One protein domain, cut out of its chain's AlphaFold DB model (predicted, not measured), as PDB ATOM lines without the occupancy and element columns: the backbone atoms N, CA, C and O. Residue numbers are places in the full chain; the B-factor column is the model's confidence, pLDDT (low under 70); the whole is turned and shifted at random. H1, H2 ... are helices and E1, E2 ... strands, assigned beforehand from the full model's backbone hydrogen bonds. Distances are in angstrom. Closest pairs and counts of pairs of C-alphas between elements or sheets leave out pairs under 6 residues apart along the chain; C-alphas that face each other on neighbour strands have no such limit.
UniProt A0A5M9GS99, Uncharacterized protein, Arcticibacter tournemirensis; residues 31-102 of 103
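What this domain is: This is residues 31 to 102 of the 103 residues of an uncharacterized protein of Arcticibacter tournemirensis (UniProt A0A5M9GS99). A small four-stranded antiparallel sheet forms a twisted slab, with two short helices, H1 and H2, over one of its faces, about perpendicular to each other and close at one point but not clearly touching. The rest is largely loop: residues 36 to 48 and residues 52 to 65 are two long stretches with no named element, and the second swings out past the end of the sheet where E1 ends and E3 begins. The printed part has 72 residues, with four named strands and two named helices in the order E1 E2 E3 H1 H2 E4, and the sheet runs E2 E1 E3 E4. The class is mixed, helices and strands, with under half of the residues, 33 of 72, in named elements. The whole is compact, with a radius of gyration of the C-alphas of 10.8 A and spans of 30 by 24 by 18 A.

Where its parts are: E1, residues 31 to 35, begins with C-alpha 31 at (210.267, 231.941, 348.845) and is 12.9 A long. E2 is residues 49 to 51. E3, residues 66 to 72, is the longest strand, 16.7 A from C-alpha 66 at (201.385, 243.075, 344.931) to C-alpha 72. H1, residues 78 to 85, is 10.5 A long, and H2, residues 90 to 95, is 8.6 A long. E4, residues 97 to 100, ends with C-alpha 100 at (203.891, 246.739, 344.000).

How they stand to each other: E1 and E2 form a hairpin, antiparallel at 147 degrees, with N 34 and O 50 2.9 A apart, within hydrogen-bond range. E1 and E3 are antiparallel at 155 degrees, with N 33 and O 69 at 3.0 A. E3 and E4 are antiparallel at 176 degrees, with N 98 and O 68 at 2.8 A. E2 and E4 are the edge strands and are apart. H1 is on the sheet at a height over the sheet of 8.4 A, only just over E1, with 3 of its 8 C-alphas, and runs across the strands, at 89 degrees to E1 on the local plane. H2, on the same face, stands up from the sheet at 73 degrees; its closest C-alphas to E3 are those of Leu 94 and Pro 66, 5.8 A apart. H1 and H2 are close but not clearly touching, with the C-alphas of Met 85 and Ile 93 closest at 7.8 A. In H1 and H2 every O i to N i+4 pair is within hydrogen-bond range.

The domain as a whole: The two C-alphas farthest apart are those of Thr 62 and Asn 74, 31.0 A. The printed part has no cut. The links E1 to E2 and E2 to E3 are long, with 13 and 14 residues. The mean pLDDT of the printed part is 84.6; residues 55 to 63, 100 and 102 are under 70.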
ATOM      1  N   GLN A  31     210.912 232.254 350.117       90.06
ATOM      2  CA  GLN A  31     210.267 231.941 348.845       90.06
ATOM      3  C   GLN A  31     209.636 233.197 348.259       90.06
ATOM      4  O   GLN A  31     209.095 234.033 348.986       90.06
ATOM      5  N   ARG A  32     209.659 233.281 346.929       90.31
ATOM      6  CA  ARG A  32     208.988 234.334 346.170       90.31
ATOM      7  C   ARG A  32     207.757 233.768 345.492       90.31
ATOM      8  O   ARG A  32     207.829 232.741 344.813       90.31
ATOM      9  N   TRP A  33     206.635 234.440 345.695       92.19
ATOM     10  CA  TRP A  33     205.360 234.086 345.093       92.19
ATOM     11  C   TRP A  33     204.868 235.245 344.249       92.19
ATOM     12  O   TRP A  33     204.647 236.343 344.757       92.19
ATOM     13  N   THR A  34     204.688 234.976 342.965       90.94
ATOM     14  CA  THR A  34     204.269 235.960 341.971       90.94
ATOM     15  C   THR A  34     202.755 236.004 341.919       90.94
ATOM     16  O   THR A  34     202.135 234.956 341.745       90.94
ATOM     17  N   PHE A  35     202.170 237.186 342.085       90.12
ATOM     18  CA  PHE A  35     200.729 237.397 342.006       90.12
ATOM     19  C   PHE A  35     200.298 237.592 340.550       90.12
ATOM     20  O   PHE A  35     200.831 238.447 339.845       90.12
ATOM     21  N   ASN A  36     199.310 236.815 340.118       87.25
ATOM     22  CA  ASN A  36     198.747 236.839 338.767       87.25
ATOM     23  C   ASN A  36     197.289 237.320 338.742       87.25
ATOM     24  O   ASN A  36     196.647 237.224 337.702       87.25
ATOM     25  N   GLY A  37     196.755 237.775 339.877       85.81
ATOM     26  CA  GLY A  37     195.403 238.315 339.941       85.81
ATOM     27  C   GLY A  37     195.323 239.766 339.464       85.81
ATOM     28  O   GLY A  37     196.334 240.465 339.314       85.81
ATOM     29  N   ASP A  38     194.089 240.226 339.291       84.50
ATOM     30  CA  ASP A  38     193.761 241.543 338.736       84.50
ATOM     31  C   ASP A  38     192.911 242.402 339.685       84.50
ATOM     32  O   ASP A  38     192.604 243.554 339.380       84.50
ATOM     33  N   SER A  39     192.547 241.875 340.860       84.44
ATOM     34  CA  SER A  39     191.715 242.582 341.842       84.44
ATOM     35  C   SER A  39     192.251 242.502 343.277       84.44
ATOM     36  O   SER A  39     192.948 241.565 343.659       84.44
ATOM     37  N   GLN A  40     191.890 243.470 344.133       85.56
ATOM     38  CA  GLN A  40     192.299 243.452 345.550       85.56
ATOM     39  C   GLN A  40     191.698 242.270 346.323       85.56
ATOM     40  O   GLN A  40     192.331 241.737 347.231       85.56
ATOM     41  N   SER A  41     190.494 241.821 345.957       85.19
ATOM     42  CA  SER A  41     189.863 240.633 346.548       85.19
ATOM     43  C   SER A  41     190.632 239.341 346.266       85.19
ATOM     44  O   SER A  41     190.547 238.390 347.042       85.19
ATOM     45  N   GLU A  42     191.389 239.306 345.171       88.75
ATOM     46  CA  GLU A  42     192.220 238.173 344.766       88.75
ATOM     47  C   GLU A  42     193.558 238.120 345.511       88.75
ATOM     48  O   GLU A  42     194.148 237.050 345.617       88.75
ATOM     49  N   VAL A  43     194.010 239.227 346.109       88.62
ATOM     50  CA  VAL A  43     195.288 239.305 346.846       88.62
ATOM     51  C   VAL A  43     195.355 238.315 348.010       88.62
ATOM     52  O   VAL A  43     196.436 237.842 348.353       88.62
ATOM     53  N   LEU A  44     194.211 237.986 348.612       91.38
ATOM     54  CA  LEU A  44     194.111 237.018 349.707       91.38
ATOM     55  C   LEU A  44     193.887 235.580 349.226       91.38
ATOM     56  O   LEU A  44     193.871 234.657 350.036       91.38
ATOM     57  N   GLN A  45     193.686 235.378 347.925       92.00
ATOM     58  CA  GLN A  45     193.469 234.061 347.351       92.00
ATOM     59  C   GLN A  45     194.813 233.469 346.965       92.00
ATOM     60  O   GLN A  45     195.424 233.872 345.975       92.00
ATOM     61  N   ALA A  46     195.252 232.457 347.710       90.62
ATOM     62  CA  ALA A  46     196.510 231.787 347.420       90.62
ATOM     63  C   ALA A  46     196.573 231.313 345.957       90.62
ATOM     64  O   ALA A  46     197.606 231.480 345.320       90.62
ATOM     65  N   SER A  47     195.471 230.806 345.389       92.31
ATOM     66  CA  SER A  47     195.383 230.323 343.997       92.31
ATOM     67  C   SER A  47     195.809 231.329 342.926       92.31
ATOM     68  O   SER A  47     196.081 230.927 341.800       92.31
ATOM     69  N   GLN A  48     195.873 232.616 343.264       92.50
ATOM     70  CA  GLN A  48     196.320 233.679 342.366       92.50
ATOM     71  C   GLN A  48     197.839 233.864 342.386       92.50
ATOM     72  O   GLN A  48     198.367 234.726 341.690       92.50
ATOM     73  N   TYR A  49     198.564 233.057 343.161       91.50
ATOM     74  CA  TYR A  49     200.009 233.130 343.295       91.50
ATOM     75  C   TYR A  49     200.701 231.907 342.709       91.50
ATOM     76  O   TYR A  49     200.279 230.771 342.911       91.50
ATOM     77  N   THR A  50     201.827 232.133 342.038       91.88
ATOM     78  CA  THR A  50     202.699 231.075 341.517       91.88
ATOM     79  C   THR A  50     204.071 231.152 342.171       91.88
ATOM     80  O   THR A  50     204.740 232.186 342.124       91.88
ATOM     81  N   LEU A  51     204.505 230.045 342.776       91.06
ATOM     82  CA  LEU A  51     205.833 229.930 343.371       91.06
ATOM     83  C   LEU A  51     206.905 230.074 342.287       91.06
ATOM     84  O   LEU A  51     206.905 229.310 341.322       91.06
ATOM     85  N   ASN A  52     207.832 231.018 342.468       83.00
ATOM     86  CA  ASN A  52     208.880 231.338 341.494       83.00
ATOM     87  C   ASN A  52     208.340 231.597 340.070       83.00
ATOM     88  O   ASN A  52     209.023 231.307 339.088       83.00
ATOM     89  N   GLY A  53     207.108 232.106 339.956       78.50
ATOM     90  CA  GLY A  53     206.526 232.484 338.671       78.50
ATOM     91  C   GLY A  53     207.251 233.683 338.063       78.50
ATOM     92  O   GLY A  53     207.801 234.514 338.786       78.50
ATOM     93  N   THR A  54     207.235 233.805 336.740       75.38
ATOM     94  CA  THR A  54     207.743 235.007 336.072       75.38
ATOM     95  C   THR A  54     206.770 236.159 336.333       75.38
ATOM     96  O   THR A  54     205.612 236.037 335.932       75.38
ATOM     97  N   PRO A  55     207.181 237.250 337.006       66.19
ATOM     98  CA  PRO A  55     206.330 238.429 337.124       66.19
ATOM     99  C   PRO A  55     206.014 238.979 335.733       66.19
ATOM    100  O   PRO A  55     206.874 238.964 334.850       66.19
ATOM    101  N   ALA A  56     204.779 239.443 335.531       66.69
ATOM    102  CA  ALA A  56     204.414 240.158 334.311       66.69
ATOM    103  C   ALA A  56     205.374 241.344 334.106       66.69
ATOM    104  O   ALA A  56     205.744 241.989 335.089       66.69
ATOM    105  N   GLU A  57     205.774 241.619 332.858       64.50
ATOM    106  CA  GLU A  57     206.866 242.561 332.540       64.50
ATOM    107  C   GLU A  57     206.681 243.940 333.181       64.50
ATOM    108  O   GLU A  57     207.632 244.499 333.720       64.50
ATOM    109  N   ASP A  58     205.442 244.430 333.225       64.38
ATOM    110  CA  ASP A  58     205.125 245.735 333.808       64.38
ATOM    111  C   ASP A  58     204.506 245.639 335.197       64.38
ATOM    112  O   ASP A  58     204.100 246.646 335.767       64.38
ATOM    113  N   CYS A  59     204.324 244.423 335.709       64.50
ATOM    114  CA  CYS A  59     203.441 244.131 336.823       64.50
ATOM    115  C   CYS A  59     202.040 244.779 336.719       64.50
ATOM    116  O   CYS A  59     201.244 244.528 337.585       64.50
ATOM    117  N   GLY A  60     201.648 245.513 335.673       60.47
ATOM    118  CA  GLY A  60     200.417 246.306 335.632       60.47
ATOM    119  C   GLY A  60     200.538 247.629 336.406       60.47
ATOM    120  O   GLY A  60     201.041 247.666 337.523       60.47
ATOM    121  N   ASN A  61     200.029 248.714 335.815       57.38
ATOM    122  CA  ASN A  61     200.086 250.082 336.360       57.38
ATOM    123  C   ASN A  61     198.762 250.517 337.009       57.38
ATOM    124  O   ASN A  61     198.370 251.675 336.923       57.38
ATOM    125  N   THR A  62     197.985 249.577 337.553       55.34
ATOM    126  CA  THR A  62     196.622 249.899 337.990       55.34
ATOM    127  C   THR A  62     196.286 249.240 339.320       55.34
ATOM    128  O   THR A  62     196.040 248.034 339.388       55.34
ATOM    129  N   GLY A  63     196.225 250.069 340.365       62.66
ATOM    130  CA  GLY A  63     195.730 249.731 341.700       62.66
ATOM    131  C   GLY A  63     196.782 249.170 342.662       62.66
ATOM    132  O   GLY A  63     197.761 248.565 342.244       62.66
ATOM    133  N   ASP A  64     196.544 249.339 343.968       75.62
ATOM    134  CA  ASP A  64     197.385 248.815 345.058       75.62
ATOM    135  C   ASP A  64     197.373 247.274 345.101       75.62
ATOM    136  O   ASP A  64     196.659 246.657 345.900       75.62
ATOM    137  N   LEU A  65     198.150 246.638 344.225       84.94
ATOM    138  CA  LEU A  65     198.276 245.183 344.124       84.94
ATOM    139  C   LEU A  65     199.748 244.756 344.243       84.94
ATOM    140  O   LEU A  65     200.644 245.462 343.765       84.94
ATOM    141  N   PRO A  66     200.033 243.607 344.881       87.50
ATOM    142  CA  PRO A  66     201.385 243.075 344.931       87.50
ATOM    143  C   PRO A  66     201.764 242.487 343.568       87.50
ATOM    144  O   PRO A  66     200.946 241.869 342.901       87.50
ATOM    145  N   CYS A  67     203.022 242.629 343.177       86.06
ATOM    146  CA  CYS A  67     203.599 241.894 342.047       86.06
ATOM    147  C   CYS A  67     204.121 240.539 342.500       86.06
ATOM    148  O   CYS A  67     203.917 239.496 341.886       86.06
ATOM    149  N   GLU A  68     204.833 240.592 343.615       89.69
ATOM    150  CA  GLU A  68     205.514 239.477 344.218       89.69
ATOM    151  C   GLU A  68     205.469 239.683 345.722       89.69
ATOM    152  O   GLU A  68     205.649 240.802 346.209       89.69
ATOM    153  N   ILE A  69     205.251 238.604 346.457       91.12
ATOM    154  CA  ILE A  69     205.373 238.585 347.907       91.12
ATOM    155  C   ILE A  69     206.532 237.685 348.308       91.12
ATOM    156  O   ILE A  69     206.768 236.625 347.718       91.12
ATOM    157  N   THR A  70     207.239 238.111 349.347       91.19
ATOM    158  CA  THR A  70     208.302 237.321 349.954       91.19
ATOM    159  C   THR A  70     207.772 236.672 351.224       91.19
ATOM    160  O   THR A  70     207.318 237.350 352.148       91.19
ATOM    161  N   VAL A  71     207.852 235.347 351.293       91.69
ATOM    162  CA  VAL A  71     207.372 234.555 352.432       91.69
ATOM    163  C   VAL A  71     208.480 233.623 352.945       91.69
ATOM    164  O   VAL A  71     209.488 233.438 352.261       91.69
ATOM    165  N   PRO A  72     208.347 233.031 354.147       91.88
ATOM    166  CA  PRO A  72     209.299 232.035 354.642       91.88
ATOM    167  C   PRO A  72     209.580 230.892 353.648       91.88
ATOM    168  O   PRO A  72     208.692 230.463 352.911       91.88
ATOM    169  N   ASP A  73     210.813 230.376 353.637       89.50
ATOM    170  CA  ASP A  73     211.267 229.351 352.683       89.50
ATOM    171  C   ASP A  73     210.505 228.020 352.750       89.50
ATOM    172  O   ASP A  73     210.502 227.266 351.774       89.50
ATOM    173  N   ASN A  74     209.856 227.739 353.880       89.56
ATOM    174  CA  ASN A  74     209.061 226.537 354.112       89.56
ATOM    175  C   ASN A  74     207.662 226.575 353.467       89.56
ATOM    176  O   ASN A  74     206.913 225.607 353.608       89.56
ATOM    177  N   ILE A  75     207.295 227.674 352.799       92.44
ATOM    178  CA  ILE A  75     206.013 227.842 352.106       92.44
ATOM    179  C   ILE A  75     206.225 227.584 350.616       92.44
ATOM    180  O   ILE A  75     206.474 228.497 349.831       92.44
ATOM    181  N   THR A  76     206.145 226.311 350.240       92.12
ATOM    182  CA  THR A  76     206.434 225.820 348.883       92.12
ATOM    183  C   THR A  76     205.204 225.264 348.171       92.12
ATOM    184  O   THR A  76     205.288 224.848 347.019       92.12
ATOM    185  N   THR A  77     204.048 225.244 348.837       93.31
ATOM    186  CA  THR A  77     202.798 224.701 348.294       93.31
ATOM    187  C   THR A  77     201.642 225.672 348.468       93.31
ATOM    188  O   THR A  77     201.637 226.512 349.369       93.31
ATOM    189  N   GLN A  78     200.617 225.508 347.631       91.88
ATOM    190  CA  GLN A  78     199.436 226.363 347.646       91.88
ATOM    191  C   GLN A  78     198.712 226.358 348.998       91.88
ATOM    192  O   GLN A  78     198.330 227.409 349.496       91.88
ATOM    193  N   ALA A  79     198.574 225.182 349.616       93.44
ATOM    194  CA  ALA A  79     197.905 225.023 350.907       93.44
ATOM    195  C   ALA A  79     198.678 225.682 352.061       93.44
ATOM    196  O   ALA A  79     198.078 226.219 352.993       93.44
ATOM    197  N   GLN A  80     200.015 225.672 352.003       94.69
ATOM    198  CA  GLN A  80     200.846 226.386 352.974       94.69
ATOM    199  C   GLN A  80     200.724 227.899 352.802       94.69
ATOM    200  O   GLN A  80     200.689 228.615 353.799       94.69
ATOM    201  N   LEU A  81     200.650 228.378 351.556       93.94
ATOM    202  CA  LEU A  81     200.450 229.795 351.285       93.94
ATOM    203  C   LEU A  81     199.072 230.258 351.766       93.94
ATOM    204  O   LEU A  81     198.981 231.275 352.443       93.94
ATOM    205  N   ASP A  82     198.030 229.473 351.500       94.94
ATOM    206  CA  ASP A  82     196.671 229.729 351.983       94.94
ATOM    207  C   ASP A  82     196.625 229.797 353.516       94.94
ATOM    208  O   ASP A  82     196.148 230.769 354.096       94.94
ATOM    209  N   SER A  83     197.268 228.836 354.187       95.06
ATOM    210  CA  SER A  83     197.403 228.835 355.650       95.06
ATOM    211  C   SER A  83     198.186 230.043 356.177       95.06
ATOM    212  O   SER A  83     197.904 230.536 357.266       95.06
ATOM    213  N   TYR A  84     199.180 230.525 355.429       92.25
ATOM    214  CA  TYR A  84     199.953 231.715 355.788       92.25
ATOM    215  C   TYR A  84     199.153 233.007 355.595       92.25
ATOM    216  O   TYR A  84     199.329 233.955 356.361       92.25
ATOM    217  N   MET A  85     198.287 233.049 354.583       93.06
ATOM    218  CA  MET A  85     197.397 234.173 354.291       93.06
ATOM    219  C   MET A  85     196.156 234.197 355.187       93.06
ATOM    220  O   MET A  85     195.566 235.259 355.377       93.06
ATOM    221  N   ALA A  86     195.777 233.063 355.778       93.81
ATOM    222  CA  ALA A  86     194.628 232.961 356.664       93.81
ATOM    223  C   ALA A  86     194.702 233.988 357.812       93.81
ATOM    224  O   ALA A  86     195.644 234.017 358.604       93.81
ATOM    225  N   GLY A  87     193.682 234.847 357.899       90.38
ATOM    226  CA  GLY A  87     193.586 235.901 358.914       90.38
ATOM    227  C   GLY A  87     194.399 237.170 358.626       90.38
ATOM    228  O   GLY A  87     194.378 238.080 359.452       90.38
ATOM    229  N   LYS A  88     195.087 237.262 357.481       92.62
ATOM    230  CA  LYS A  88     195.751 238.492 357.024       92.62
ATOM    231  C   LYS A  88     194.785 239.388 356.252       92.62
ATOM    232  O   LYS A  88     193.879 238.916 355.567       92.62
ATOM    233  N   SER A  89     195.005 240.692 356.345       92.06
ATOM    234  CA  SER A  89     194.354 241.691 355.499       92.06
ATOM    235  C   SER A  89     195.143 241.921 354.206       92.06
ATOM    236  O   SER A  89     196.330 241.601 354.123       92.06
ATOM    237  N   VAL A  90     194.508 242.530 353.198       88.81
ATOM    238  CA  VAL A  90     195.190 242.945 351.955       88.81
ATOM    239  C   VAL A  90     196.406 243.822 352.273       88.81
ATOM    240  O   VAL A  90     197.475 243.623 351.705       88.81
ATOM    241  N   ASN A  91     196.287 244.719 353.254       89.44
ATOM    242  CA  ASN A  91     197.382 245.587 353.689       89.44
ATOM    243  C   ASN A  91     198.570 244.805 354.266       89.44
ATOM    244  O   ASN A  91     199.714 245.182 354.022       89.44
ATOM    245  N   ASP A  92     198.325 243.705 354.983       91.25
ATOM    246  CA  ASP A  92     199.399 242.848 355.499       91.25
ATOM    247  C   ASP A  92     200.154 242.156 354.361       91.25
ATOM    248  O   ASP A  92     201.374 242.002 354.431       91.25
ATOM    249  N   ILE A  93     199.442 241.758 353.303       90.81
ATOM    250  CA  ILE A  93     200.047 241.159 352.108       90.81
ATOM    251  C   ILE A  93     200.828 242.207 351.307       90.81
ATOM    252  O   ILE A  93     201.960 241.962 350.894       90.81
ATOM    253  N   LEU A  94     200.287 243.416 351.161       87.75
ATOM    254  CA  LEU A  94     200.992 244.532 350.532       87.75
ATOM    255  C   LEU A  94     202.227 244.976 351.333       87.75
ATOM    256  O   LEU A  94     203.170 245.505 350.748       87.75
ATOM    257  N   ALA A  95     202.257 244.780 352.651       88.00
ATOM    258  CA  ALA A  95     203.425 245.093 353.477       88.00
ATOM    259  C   ALA A  95     204.594 244.110 353.271       88.00
ATOM    260  O   ALA A  95     205.743 244.484 353.501       88.00
ATOM    261  N   ILE A  96     204.315 242.880 352.827       86.94
ATOM    262  CA  ILE A  96     205.325 241.851 352.511       86.94
ATOM    263  C   ILE A  96     205.612 241.735 351.007       86.94
ATOM    264  O   ILE A  96     206.359 240.849 350.581       86.94
ATOM    265  N   ALA A  97     205.003 242.605 350.201       86.25
ATOM    266  CA  ALA A  97     205.236 242.656 348.771       86.25
ATOM    267  C   ALA A  97     206.665 243.141 348.485       86.25
ATOM    268  O   ALA A  97     207.066 244.214 348.942       86.25
ATOM    269  N   SER A  98     207.426 242.359 347.719       76.50
ATOM    270  CA  SER A  98     208.759 242.733 347.230       76.50
ATOM    271  C   SER A  98     208.678 243.892 346.233       76.50
ATOM    272  O   SER A  98     209.586 244.715 346.139       76.50
ATOM    273  N   SER A  99     207.579 243.942 345.482       71.88
ATOM    274  CA  SER A  99     207.261 244.958 344.484       71.88
ATOM    275  C   SER A  99     205.743 245.125 344.390       71.88
ATOM    276  O   SER A  99     204.981 244.180 344.616       71.88
ATOM    277  N   LYS A 100     205.303 246.350 344.096       69.50
ATOM    278  CA  LYS A 100     203.891 246.739 344.000       69.50
ATOM    279  C   LYS A 100     203.611 247.327 342.625       69.50
ATOM    280  O   LYS A 100     204.499 247.964 342.058       69.50
ATOM    281  N   ARG A 101     202.379 247.156 342.147       70.62
ATOM    282  CA  ARG A 101     201.827 247.929 341.032       70.62
ATOM    283  C   ARG A 101     201.769 249.390 341.470       70.62
ATOM    284  O   ARG A 101     201.119 249.702 342.463       70.62
ATOM    285  N   SER A 102     202.527 250.258 340.812       54.41
ATOM    286  CA  SER A 102     202.374 251.708 340.961       54.41
ATOM    287  C   SER A 102     201.177 252.172 340.130       54.41
ATOM    288  O   SER A 102     200.999 251.676 339.019       54.41
TER     289      SER A 102